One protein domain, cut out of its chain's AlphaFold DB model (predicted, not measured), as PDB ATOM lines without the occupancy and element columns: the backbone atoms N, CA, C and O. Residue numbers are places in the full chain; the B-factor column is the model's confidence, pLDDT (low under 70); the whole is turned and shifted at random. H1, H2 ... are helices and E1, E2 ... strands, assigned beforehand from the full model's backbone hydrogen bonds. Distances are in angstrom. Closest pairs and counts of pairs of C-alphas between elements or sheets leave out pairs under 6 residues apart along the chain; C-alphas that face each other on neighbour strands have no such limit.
ATOM      1  N   ILE A  58     258.418 195.879 177.676       93.56
ATOM      2  CA  ILE A  58     257.310 196.837 177.766       93.56
ATOM      3  C   ILE A  58     256.774 196.858 179.192       93.56
ATOM      4  O   ILE A  58     256.896 195.875 179.927       93.56
ATOM      5  N   VAL A  59     256.198 197.992 179.584       93.75
ATOM      6  CA  VAL A  59     255.619 198.199 180.912       93.75
ATOM      7  C   VAL A  59     254.144 198.536 180.755       93.75
ATOM      8  O   VAL A  59     253.794 199.435 179.996       93.75
ATOM      9  N   ILE A  60     253.287 197.818 181.475       92.56
ATOM     10  CA  ILE A  60     251.832 197.979 181.421       92.56
ATOM     11  C   ILE A  60     251.325 198.277 182.830       92.56
ATOM     12  O   ILE A  60     251.719 197.606 183.784       92.56
ATOM     13  N   ARG A  61     250.466 199.290 182.979       92.25
ATOM     14  CA  ARG A  61     249.836 199.604 184.269       92.25
ATOM     15  C   ARG A  61     248.877 198.480 184.663       92.25
ATOM     16  O   ARG A  61     248.110 198.006 183.829       92.25
ATOM     17  N   THR A  62     248.893 198.086 185.932       90.75
ATOM     18  CA  THR A  62     247.964 197.098 186.487       90.75
ATOM     19  C   THR A  62     247.256 197.659 187.714       90.75
ATOM     20  O   THR A  62     247.879 198.242 188.598       90.75
ATOM     21  N   SER A  63     245.939 197.478 187.780       86.69
ATOM     22  CA  SER A  63     245.153 197.740 188.992       86.69
ATOM     23  C   SER A  63     245.169 196.554 189.958       86.69
ATOM     24  O   SER A  63     244.880 196.721 191.140       86.69
ATOM     25  N   VAL A  64     245.520 195.360 189.470       86.50
ATOM     26  CA  VAL A  64     245.563 194.129 190.262       86.50
ATOM     27  C   VAL A  64     246.959 193.872 190.813       86.50
ATOM     28  O   VAL A  64     247.967 194.226 190.190       86.50
ATOM     29  N   GLN A  65     247.014 193.235 191.985       86.31
ATOM     30  CA  GLN A  65     248.271 192.766 192.558       86.31
ATOM     31  C   GLN A  65     248.891 191.700 191.654       86.31
ATOM     32  O   GLN A  65     248.199 190.843 191.104       86.31
ATOM     33  N   PHE A  66     250.209 191.759 191.494       91.69
ATOM     34  CA  PHE A  66     250.929 190.789 190.686       91.69
ATOM     35  C   PHE A  66     251.033 189.457 191.432       91.69
ATOM     36  O   PHE A  66     251.714 189.373 192.453       91.69
ATOM     37  N   THR A  67     250.403 188.415 190.891       92.81
ATOM     38  CA  THR A  67     250.536 187.039 191.380       92.81
ATOM     39  C   THR A  67     251.100 186.121 190.285       92.81
ATOM     40  O   THR A  67     251.035 186.460 189.094       92.81
ATOM     41  N   PRO A  68     251.668 184.954 190.637       90.69
ATOM     42  CA  PRO A  68     252.103 183.963 189.651       90.69
ATOM     43  C   PRO A  68     250.978 183.534 188.693       90.69
ATOM     44  O   PRO A  68     251.214 183.356 187.495       90.69
ATOM     45  N   GLU A  69     249.745 183.442 189.191       92.62
ATOM     46  CA  GLU A  69     248.550 183.100 188.413       92.62
ATOM     47  C   GLU A  69     248.237 184.204 187.402       92.62
ATOM     48  O   GLU A  69     247.997 183.916 186.229       92.62
ATOM     49  N   PHE A  70     248.325 185.470 187.823       91.69
ATOM     50  CA  PHE A  70     248.175 186.611 186.924       91.69
ATOM     51  C   PHE A  70     249.236 186.603 185.816       91.69
ATOM     52  O   PHE A  70     248.917 186.830 184.650       91.69
ATOM     53  N   ALA A  71     250.489 186.274 186.141       91.88
ATOM     54  CA  ALA A  71     251.550 186.157 185.141       91.88
ATOM     55  C   ALA A  71     251.289 185.019 184.133       91.88
ATOM     56  O   ALA A  71     251.612 185.161 182.951       91.88
ATOM     57  N   SER A  72     250.716 183.897 184.578       92.62
ATOM     58  CA  SER A  72     250.314 182.788 183.702       92.62
ATOM     59  C   SER A  72     249.145 183.183 182.794       92.62
ATOM     60  O   SER A  72     249.205 183.002 181.573       92.62
ATOM     61  N   LEU A  73     248.123 183.827 183.366       93.00
ATOM     62  CA  LEU A  73     246.976 184.353 182.629       93.00
ATOM     63  C   LEU A  73     247.413 185.364 181.565       93.00
ATOM     64  O   LEU A  73     246.977 185.277 180.418       93.00
ATOM     65  N   LEU A  74     248.311 186.285 181.922       91.94
ATOM     66  CA  LEU A  74     248.842 187.292 181.011       91.94
ATOM     67  C   LEU A  74     249.591 186.650 179.836       91.94
ATOM     68  O   LEU A  74     249.362 187.034 178.692       91.94
ATOM     69  N   ARG A  75     250.422 185.626 180.087       92.19
ATOM     70  CA  ARG A  75     251.075 184.857 179.010       92.19
ATOM     71  C   ARG A  75     250.055 184.214 178.074       92.19
ATOM     72  O   ARG A  75     250.192 184.337 176.860       92.19
ATOM     73  N   SER A  76     249.036 183.559 178.628       92.38
ATOM     74  CA  SER A  76     247.981 182.916 177.838       92.38
ATOM     75  C   SER A  76     247.239 183.932 176.964       92.38
ATOM     76  O   SER A  76     247.150 183.758 175.750       92.38
ATOM     77  N   LYS A  77     246.821 185.063 177.548       91.69
ATOM     78  CA  LYS A  77     246.136 186.144 176.827       91.69
ATOM     79  C   LYS A  77     246.982 186.733 175.702       91.69
ATOM     80  O   LYS A  77     246.469 186.908 174.603       91.69
ATOM     81  N   ILE A  78     248.268 186.985 175.949       90.56
ATOM     82  CA  ILE A  78     249.193 187.456 174.911       90.56
ATOM     83  C   ILE A  78     249.287 186.435 173.770       90.56
ATOM     84  O   ILE A  78     249.249 186.815 172.602       90.56
ATOM     85  N   SER A  79     249.366 185.141 174.091       90.50
ATOM     86  CA  SER A  79     249.394 184.083 173.079       90.50
ATOM     87  C   SER A  79     248.143 184.079 172.204       90.50
ATOM     88  O   SER A  79     248.265 183.937 170.987       90.50
ATOM     89  N   THR A  80     246.962 184.254 172.802       91.00
ATOM     90  CA  THR A  80     245.693 184.349 172.068       91.00
ATOM     91  C   THR A  80     245.675 185.573 171.156       91.00
ATOM     92  O   THR A  80     245.502 185.419 169.955       91.00
ATOM     93  N   ILE A  81     245.978 186.761 171.690       89.44
ATOM     94  CA  ILE A  81     245.948 188.021 170.928       89.44
ATOM     95  C   ILE A  81     246.876 187.964 169.709       89.44
ATOM     96  O   ILE A  81     246.481 188.352 168.613       89.44
ATOM     97  N   VAL A  82     248.101 187.451 169.872       87.50
ATOM     98  CA  VAL A  82     249.048 187.343 168.748       87.50
ATOM     99  C   VAL A  82     248.563 186.347 167.697       87.50
ATOM    100  O   VAL A  82     248.725 186.602 166.503       87.50
ATOM    101  N   SER A  83     247.981 185.226 168.129       87.31
ATOM    102  CA  SER A  83     247.457 184.205 167.212       87.31
ATOM    103  C   SER A  83     246.259 184.729 166.420       87.31
ATOM    104  O   SER A  83     246.169 184.467 165.224       87.31
ATOM    105  N   ASP A  84     245.391 185.516 167.060       88.19
ATOM    106  CA  ASP A  84     244.230 186.141 166.420       88.19
ATOM    107  C   ASP A  84     244.659 187.240 165.437       88.19
ATOM    108  O   ASP A  84     244.132 187.333 164.329       88.19
ATOM    109  N   TYR A  85     245.657 188.047 165.812       87.31
ATOM    110  CA  TYR A  85     246.173 189.124 164.967       87.31
ATOM    111  C   TYR A  85     246.922 188.602 163.732       87.31
ATOM    112  O   TYR A  85     246.790 189.154 162.640       87.31
ATOM    113  N   ASN A  86     247.720 187.538 163.880       84.50
ATOM    114  CA  ASN A  86     248.444 186.936 162.763       84.50
ATOM    115  C   ASN A  86     248.427 185.397 162.821       84.50
ATOM    116  O   ASN A  86     249.402 184.783 163.262       84.50
ATOM    117  N   PRO A  87     247.381 184.756 162.269       80.69
ATOM    118  CA  PRO A  87     247.212 183.301 162.325       80.69
ATOM    119  C   PRO A  87     248.317 182.510 161.611       80.69
ATOM    120  O   PRO A  87     248.538 181.334 161.891       80.69
ATOM    121  N   ARG A  88     249.020 183.139 160.659       81.62
ATOM    122  CA  ARG A  88     250.125 182.506 159.917       81.62
ATOM    123  C   ARG A  88     251.442 182.551 160.690       81.62
ATOM    124  O   ARG A  88     252.381 181.829 160.348       81.62
ATOM    125  N   TYR A  89     251.535 183.400 161.709       81.69
ATOM    126  CA  TYR A  89     252.729 183.538 162.519       81.69
ATOM    127  C   TYR A  89     252.767 182.443 163.588       81.69
ATOM    128  O   TYR A  89     251.955 182.417 164.508       81.69
ATOM    129  N   LYS A  90     253.742 181.531 163.485       78.38
ATOM    130  CA  LYS A  90     253.987 180.504 164.509       78.38
ATOM    131  C   LYS A  90     254.554 181.155 165.771       78.38
ATOM    132  O   LYS A  90     255.770 181.230 165.953       78.38
ATOM    133  N   PHE A  91     253.664 181.635 166.629       82.31
ATOM    134  CA  PHE A  91     254.015 182.244 167.902       82.31
ATOM    135  C   PHE A  91     254.105 181.187 169.003       82.31
ATOM    136  O   PHE A  91     253.156 180.455 169.261       82.31
ATOM    137  N   ASN A  92     255.250 181.125 169.681       86.19
ATOM    138  CA  ASN A  92     255.386 180.375 170.924       86.19
ATOM    139  C   ASN A  92     255.710 181.358 172.047       86.19
ATOM    140  O   ASN A  92     256.813 181.905 172.102       86.19
ATOM    141  N   VAL A  93     254.751 181.556 172.952       85.81
ATOM    142  CA  VAL A  93     254.875 182.512 174.056       85.81
ATOM    143  C   VAL A  93     256.075 182.221 174.964       85.81
ATOM    144  O   VAL A  93     256.729 183.157 175.420       85.81
ATOM    145  N   ASN A  94     256.439 180.948 175.152       85.69
ATOM    146  CA  ASN A  94     257.576 180.547 175.989       85.69
ATOM    147  C   ASN A  94     258.926 180.902 175.350       85.69
ATOM    148  O   ASN A  94     259.922 181.067 176.051       85.69
ATOM    149  N   PHE A  95     258.966 181.035 174.022       87.88
ATOM    150  CA  PHE A  95     260.154 181.473 173.282       87.88
ATOM    151  C   PHE A  95     260.133 182.969 172.961       87.88
ATOM    152  O   PHE A  95     261.132 183.512 172.495       87.88
ATOM    153  N   ALA A  96     259.010 183.644 173.210       89.44
ATOM    154  CA  ALA A  96     258.869 185.080 173.024       89.44
ATOM    155  C   ALA A  96     259.133 185.862 174.313       89.44
ATOM    156  O   ALA A  96     259.881 186.842 174.317       89.44
ATOM    157  N   ILE A  97     258.547 185.415 175.422       91.88
ATOM    158  CA  ILE A  97     258.623 186.092 176.714       91.88
ATOM    159  C   ILE A  97     259.707 185.428 177.559       91.88
ATOM    160  O   ILE A  97     259.616 184.250 177.891       91.88
ATOM    161  N   TYR A  98     260.710 186.211 177.949       92.00
ATOM    162  CA  TYR A  98     261.735 185.786 178.895       92.00
ATOM    163  C   TYR A  98     261.173 185.753 180.319       92.00
ATOM    164  O   TYR A  98     261.182 184.719 180.985       92.00
ATOM    165  N   GLN A  99     260.640 186.882 180.789       91.81
ATOM    166  CA  GLN A  99     260.140 186.998 182.154       91.81
ATOM    167  C   GLN A  99     259.074 188.087 182.253       91.81
ATOM    168  O   GLN A  99     259.108 189.070 181.525       91.81
ATOM    169  N   ILE A 100     258.147 187.918 183.192       93.94
ATOM    170  CA  ILE A 100     257.183 188.942 183.584       93.94
ATOM    171  C   ILE A 100     257.477 189.302 185.042       93.94
ATOM    172  O   ILE A 100     257.614 188.397 185.870       93.94
ATOM    173  N   LYS A 101     257.626 190.592 185.342       94.06
ATOM    174  CA  LYS A 101     257.987 191.115 186.669       94.06
ATOM    175  C   LYS A 101     257.000 192.186 187.117       94.06
ATOM    176  O   LYS A 101     256.533 192.967 186.295       94.06
ATOM    177  N   SER A 102     256.742 192.257 188.418       94.69
ATOM    178  CA  SER A 102     256.050 193.397 189.024       94.69
ATOM    179  C   SER A 102     257.010 194.571 189.202       94.69
ATOM    180  O   SER A 102     258.171 194.365 189.566       94.69
ATOM    181  N   ILE A 103     256.525 195.786 188.969       94.88
ATOM    182  CA  ILE A 103     257.236 197.036 189.234       94.88
ATOM    183  C   ILE A 103     256.277 198.003 189.918       94.88
ATOM    184  O   ILE A 103     255.151 198.189 189.472       94.88
ATOM    185  N   THR A 104     256.746 198.680 190.958       94.06
ATOM    186  CA  THR A 104     256.054 199.834 191.533       94.06
ATOM    187  C   THR A 104     256.739 201.098 191.029       94.06
ATOM    188  O   THR A 104     257.928 201.301 191.270       94.06
ATOM    189  N   ALA A 105     256.011 201.918 190.278       94.06
ATOM    190  CA  ALA A 105     256.550 203.112 189.631       94.06
ATOM    191  C   ALA A 105     255.490 204.215 189.568       94.06
ATOM    192  O   ALA A 105     254.364 204.042 190.027       94.06
ATOM    193  N   ARG A 106     255.848 205.363 188.996       94.44
ATOM    194  CA  ARG A 106     254.931 206.478 188.773       94.44
ATOM    195  C   ARG A 106     254.930 206.839 187.294       94.44
ATOM    196  O   ARG A 106     256.000 206.975 186.704       94.44
ATOM    197  N   SER A 107     253.745 206.999 186.709       93.44
ATOM    198  CA  SER A 107     253.636 207.459 185.323       93.44
ATOM    199  C   SER A 107     254.203 208.872 185.174       93.44
ATOM    200  O   SER A 107     253.989 209.729 186.031       93.44
ATOM    201  N   LEU A 108     254.916 209.109 184.071       93.81
ATOM    202  CA  LEU A 108     255.423 210.434 183.710       93.81
ATOM    203  C   LEU A 108     254.293 211.364 183.240       93.81
ATOM    204  O   LEU A 108     254.363 212.571 183.448       93.81
ATOM    205  N   TYR A 109     253.265 210.810 182.590       93.69
ATOM    206  CA  TYR A 109     252.173 211.592 182.015       93.69
ATOM    207  C   TYR A 109     251.054 211.822 183.038       93.69
ATOM    208  O   TYR A 109     250.454 210.863 183.532       93.69
ATOM    209  N   GLY A 110     250.751 213.094 183.308       93.88
ATOM    210  CA  GLY A 110     249.780 213.526 184.319       93.88
ATOM    211  C   GLY A 110     250.370 213.624 185.731       93.88
ATOM    212  O   GLY A 110     251.496 213.202 185.990       93.88
ATOM    213  N   TYR A 111     249.605 214.196 186.663       94.06
ATOM    214  CA  TYR A 111     250.001 214.272 188.069       94.06
ATOM    215  C   TYR A 111     249.538 213.024 188.828       94.06
ATOM    216  O   TYR A 111     248.343 212.757 188.928       94.06
ATOM    217  N   HIS A 112     250.492 212.297 189.412       93.31
ATOM    218  CA  HIS A 112     250.237 211.117 190.240       93.31
ATOM    219  C   HIS A 112     250.880 211.330 191.609       93.31
ATOM    220  O   HIS A 112     252.101 211.457 191.724       93.31
ATOM    221  N   LYS A 113     250.063 211.395 192.664       94.00
ATOM    222  CA  LYS A 113     250.560 211.615 194.032       94.00
ATOM    223  C   LYS A 113     251.315 210.397 194.571       94.00
ATOM    224  O   LYS A 113     252.341 210.550 195.223       94.00
ATOM    225  N   ASN A 114     250.802 209.205 194.276       93.88
ATOM    226  CA  ASN A 114     251.294 207.938 194.805       93.88
ATOM    227  C   ASN A 114     251.941 207.098 193.699       93.88
ATOM    228  O   ASN A 114     251.686 207.312 192.513       93.88
ATOM    229  N   ASN A 115     252.753 206.121 194.105       92.75
ATOM    230  CA  ASN A 115     253.213 205.083 193.194       92.75
ATOM    231  C   ASN A 115     252.070 204.120 192.863       92.75
ATOM    232  O   ASN A 115     251.176 203.879 193.674       92.75
ATOM    233  N   GLU A 116     252.146 203.539 191.678       92.62
ATOM    234  CA  GLU A 116     251.181 202.592 191.142       92.62
ATOM    235  C   GLU A 116     251.885 201.290 190.767       92.62
ATOM    236  O   GLU A 116     253.113 201.227 190.629       92.62
ATOM    237  N   ASN A 117     251.089 200.244 190.577       93.69
ATOM    238  CA  ASN A 117     251.589 198.948 190.162       93.69
ATOM    239  C   ASN A 117     251.638 198.856 188.637       93.69
ATOM    240  O   ASN A 117     250.702 199.208 187.914       93.69
ATOM    241  N   PHE A 118     252.749 198.333 188.152       95.06
ATOM    242  CA  PHE A 118     253.018 198.062 186.758       95.06
ATOM    243  C   PHE A 118     253.557 196.644 186.613       95.06
ATOM    244  O   PHE A 118     254.097 196.047 187.543       95.06
ATOM    245  N   VAL A 119     253.437 196.115 185.406       95.56
ATOM    246  CA  VAL A 119     254.026 194.842 185.019       95.56
ATOM    247  C   VAL A 119     254.996 195.079 183.881       95.56
ATOM    248  O   VAL A 119     254.640 195.664 182.862       95.56
ATOM    249  N   GLN A 120     256.224 194.609 184.060       95.06
ATOM    250  CA  GLN A 120     257.262 194.608 183.046       95.06
ATOM    251  C   GLN A 120     257.319 193.242 182.373       95.06
ATOM    252  O   GLN A 120     257.586 192.228 183.020       95.06
ATOM    253  N   ILE A 121     257.101 193.224 181.064       94.50
ATOM    254  CA  ILE A 121     257.185 192.026 180.229       94.50
ATOM    255  C   ILE A 121     258.496 192.109 179.459       94.50
ATOM    256  O   ILE A 121     258.651 192.968 178.595       94.50
ATOM    257  N   LEU A 122     259.444 191.235 179.791       94.06
ATOM    258  CA  LEU A 122     260.733 191.113 179.121       94.06
ATOM    259  C   LEU A 122     260.632 190.073 178.004       94.06
ATOM    260  O   LEU A 122     260.178 188.948 178.237       94.06
ATOM    261  N   CYS A 123     261.098 190.423 176.811       93.06
ATOM    262  CA  CYS A 123     261.041 189.583 175.617       93.06
ATOM    263  C   CYS A 123     262.441 189.200 175.131       93.06
ATOM    264  O   CYS A 123     263.420 189.885 175.415       93.06
ATOM    265  N   TYR A 124     262.543 188.111 174.371       91.88
ATOM    266  CA  TYR A 124     263.811 187.698 173.761       91.88
ATOM    267  C   TYR A 124     264.144 188.504 172.502       91.88
ATOM    268  O   TYR A 124     265.298 188.852 172.274       91.88
ATOM    269  N   ASN A 125     263.142 188.823 171.680       90.62
ATOM    270  CA  ASN A 125     263.350 189.538 170.426       90.62
ATOM    271  C   ASN A 125     262.705 190.934 170.482       90.62
ATOM    272  O   ASN A 125     261.491 191.017 170.677       90.62
ATOM    273  N   PRO A 126     263.456 192.027 170.235       87.50
ATOM    274  CA  PRO A 126     262.890 193.376 170.171       87.50
ATOM    275  C   PRO A 126     261.744 193.521 169.160       87.50
ATOM    276  O   PRO A 126     260.823 194.300 169.386       87.50
ATOM    277  N   LEU A 127     261.754 192.742 168.072       85.38
ATOM    278  CA  LEU A 127     260.690 192.769 167.063       85.38
ATOM    279  C   LEU A 127     259.341 192.291 167.606       85.38
ATOM    280  O   LEU A 127     258.307 192.724 167.108       85.38
ATOM    281  N   GLN A 128     259.333 191.442 168.637       79.44
ATOM    282  CA  GLN A 128     258.087 190.981 169.252       79.44
ATOM    283  C   GLN A 128     257.370 192.115 169.982       79.44
ATOM    284  O   GLN A 128     256.148 192.102 170.033       79.44
ATOM    285  N   LEU A 129     258.093 193.129 170.474       78.00
ATOM    286  CA  LEU A 129     257.466 194.275 171.137       78.00
ATOM    287  C   LEU A 129     256.538 195.060 170.208       78.00
ATOM    288  O   LEU A 129     255.510 195.548 170.663       78.00
ATOM    289  N   LYS A 130     256.861 195.135 168.912       74.25
ATOM    290  CA  LYS A 130     256.017 195.810 167.914       74.25
ATOM    291  C   LYS A 130     254.699 195.088 167.636       74.25
ATOM    292  O   LYS A 130     253.826 195.676 167.030       74.25
ATOM    293  N   MET A 131     254.585 193.815 168.009       61.25
ATOM    294  CA  MET A 131     253.371 193.028 167.778       61.25
ATOM    295  C   MET A 131     252.359 193.166 168.919       61.25
ATOM    296  O   MET A 131     251.216 192.756 168.757       61.25
ATOM    297  N   TYR A 132     252.781 193.679 170.079       57.31
ATOM    298  CA  TYR A 132     251.925 193.827 171.261       57.31
ATOM    299  C   TYR A 132     251.331 195.236 171.417       57.31
ATOM    300  O   TYR A 132     250.557 195.449 172.350       57.31
TER     301      TYR A 132
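Overview. This is residues 58 to 132 of the 133 residues of the protein "DNA_pol_B_exo1 domain-containing protein" of Loa loa (UniProt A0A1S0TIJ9). Picture a small twisted sheet of three strands, built on a long hairpin of E2 and E3 with short E1 along E3's other side, and one long helix, H1, slanting across one face. At one end of this elongated body the hairpin's loop sticks out with residues 108 to 113; at the other end sit two short helices, H2 just before E2 and H3 just after E3. The printed part has 75 residues, with three named helices and three named strands in the order E1, H1, H2, E2, E3, H3; the sheet's order is E1, E3, E2, antiparallel, and the class is mixed, helices and strands. It is only just loose, close to compact, with a radius of gyration of the C-alphas of 13.7 A, and it spans 45 by 25 by 20 A.

Along the chain. Start in the sheet with E3, residues 116 to 123, 22.5 A long; find its C-alpha 116 at (251.181, 202.592, 191.142). E2, residues 97 to 105, is 21.5 A long and bends by 52 degrees at residue 102. E1 is residues 58 to 61, from C-alpha 58 at (257.310, 196.837, 177.766). H1, residues 68 to 85, runs 25.9 A. H2 is residues 93 to 96, and H3 is residues 126 to 129, ending at C-alpha 129 at (257.466, 194.275, 171.137).

Arrangement. Look first at inner strand E3. E2 is its antiparallel neighbour at 159 degrees and forms a hairpin with it; N 118 and O 103 are 2.7 A apart, within hydrogen-bond range. E1 is its antiparallel neighbour at 155 degrees, with N 119 and O 60 at 2.8 A. E1, H1 H2 and E2 form a split strand-helix-strand unit, two strands running the same way with E3 between them; its crossover is right-handed. H1 is on the sheet at a height of 9.5 A, making two layers, a helix on one face of a sheet; its closest C-alphas to E2 are those of Ala 71 and Ile 100, 6.5 A. H1 touches H2 with residues 75 to 79 alone, the closest C-alphas being those of Ser 79 and Val 93, 5.8 A. H2 and H3 only graze the sheet, and H1 and H3 are apart. In H1 every O i to N i+4 pair is within hydrogen-bond range; H2 and H3 are too short for such a pair.

Size, cuts and confidence. The C-alphas farthest apart are those of Arg 88 and Lys 113, 44.8 A. The printed part has no cut, and no link is long. Mean pLDDT of the printed part is 89.4; look for values under 70 at residues 131 to 132.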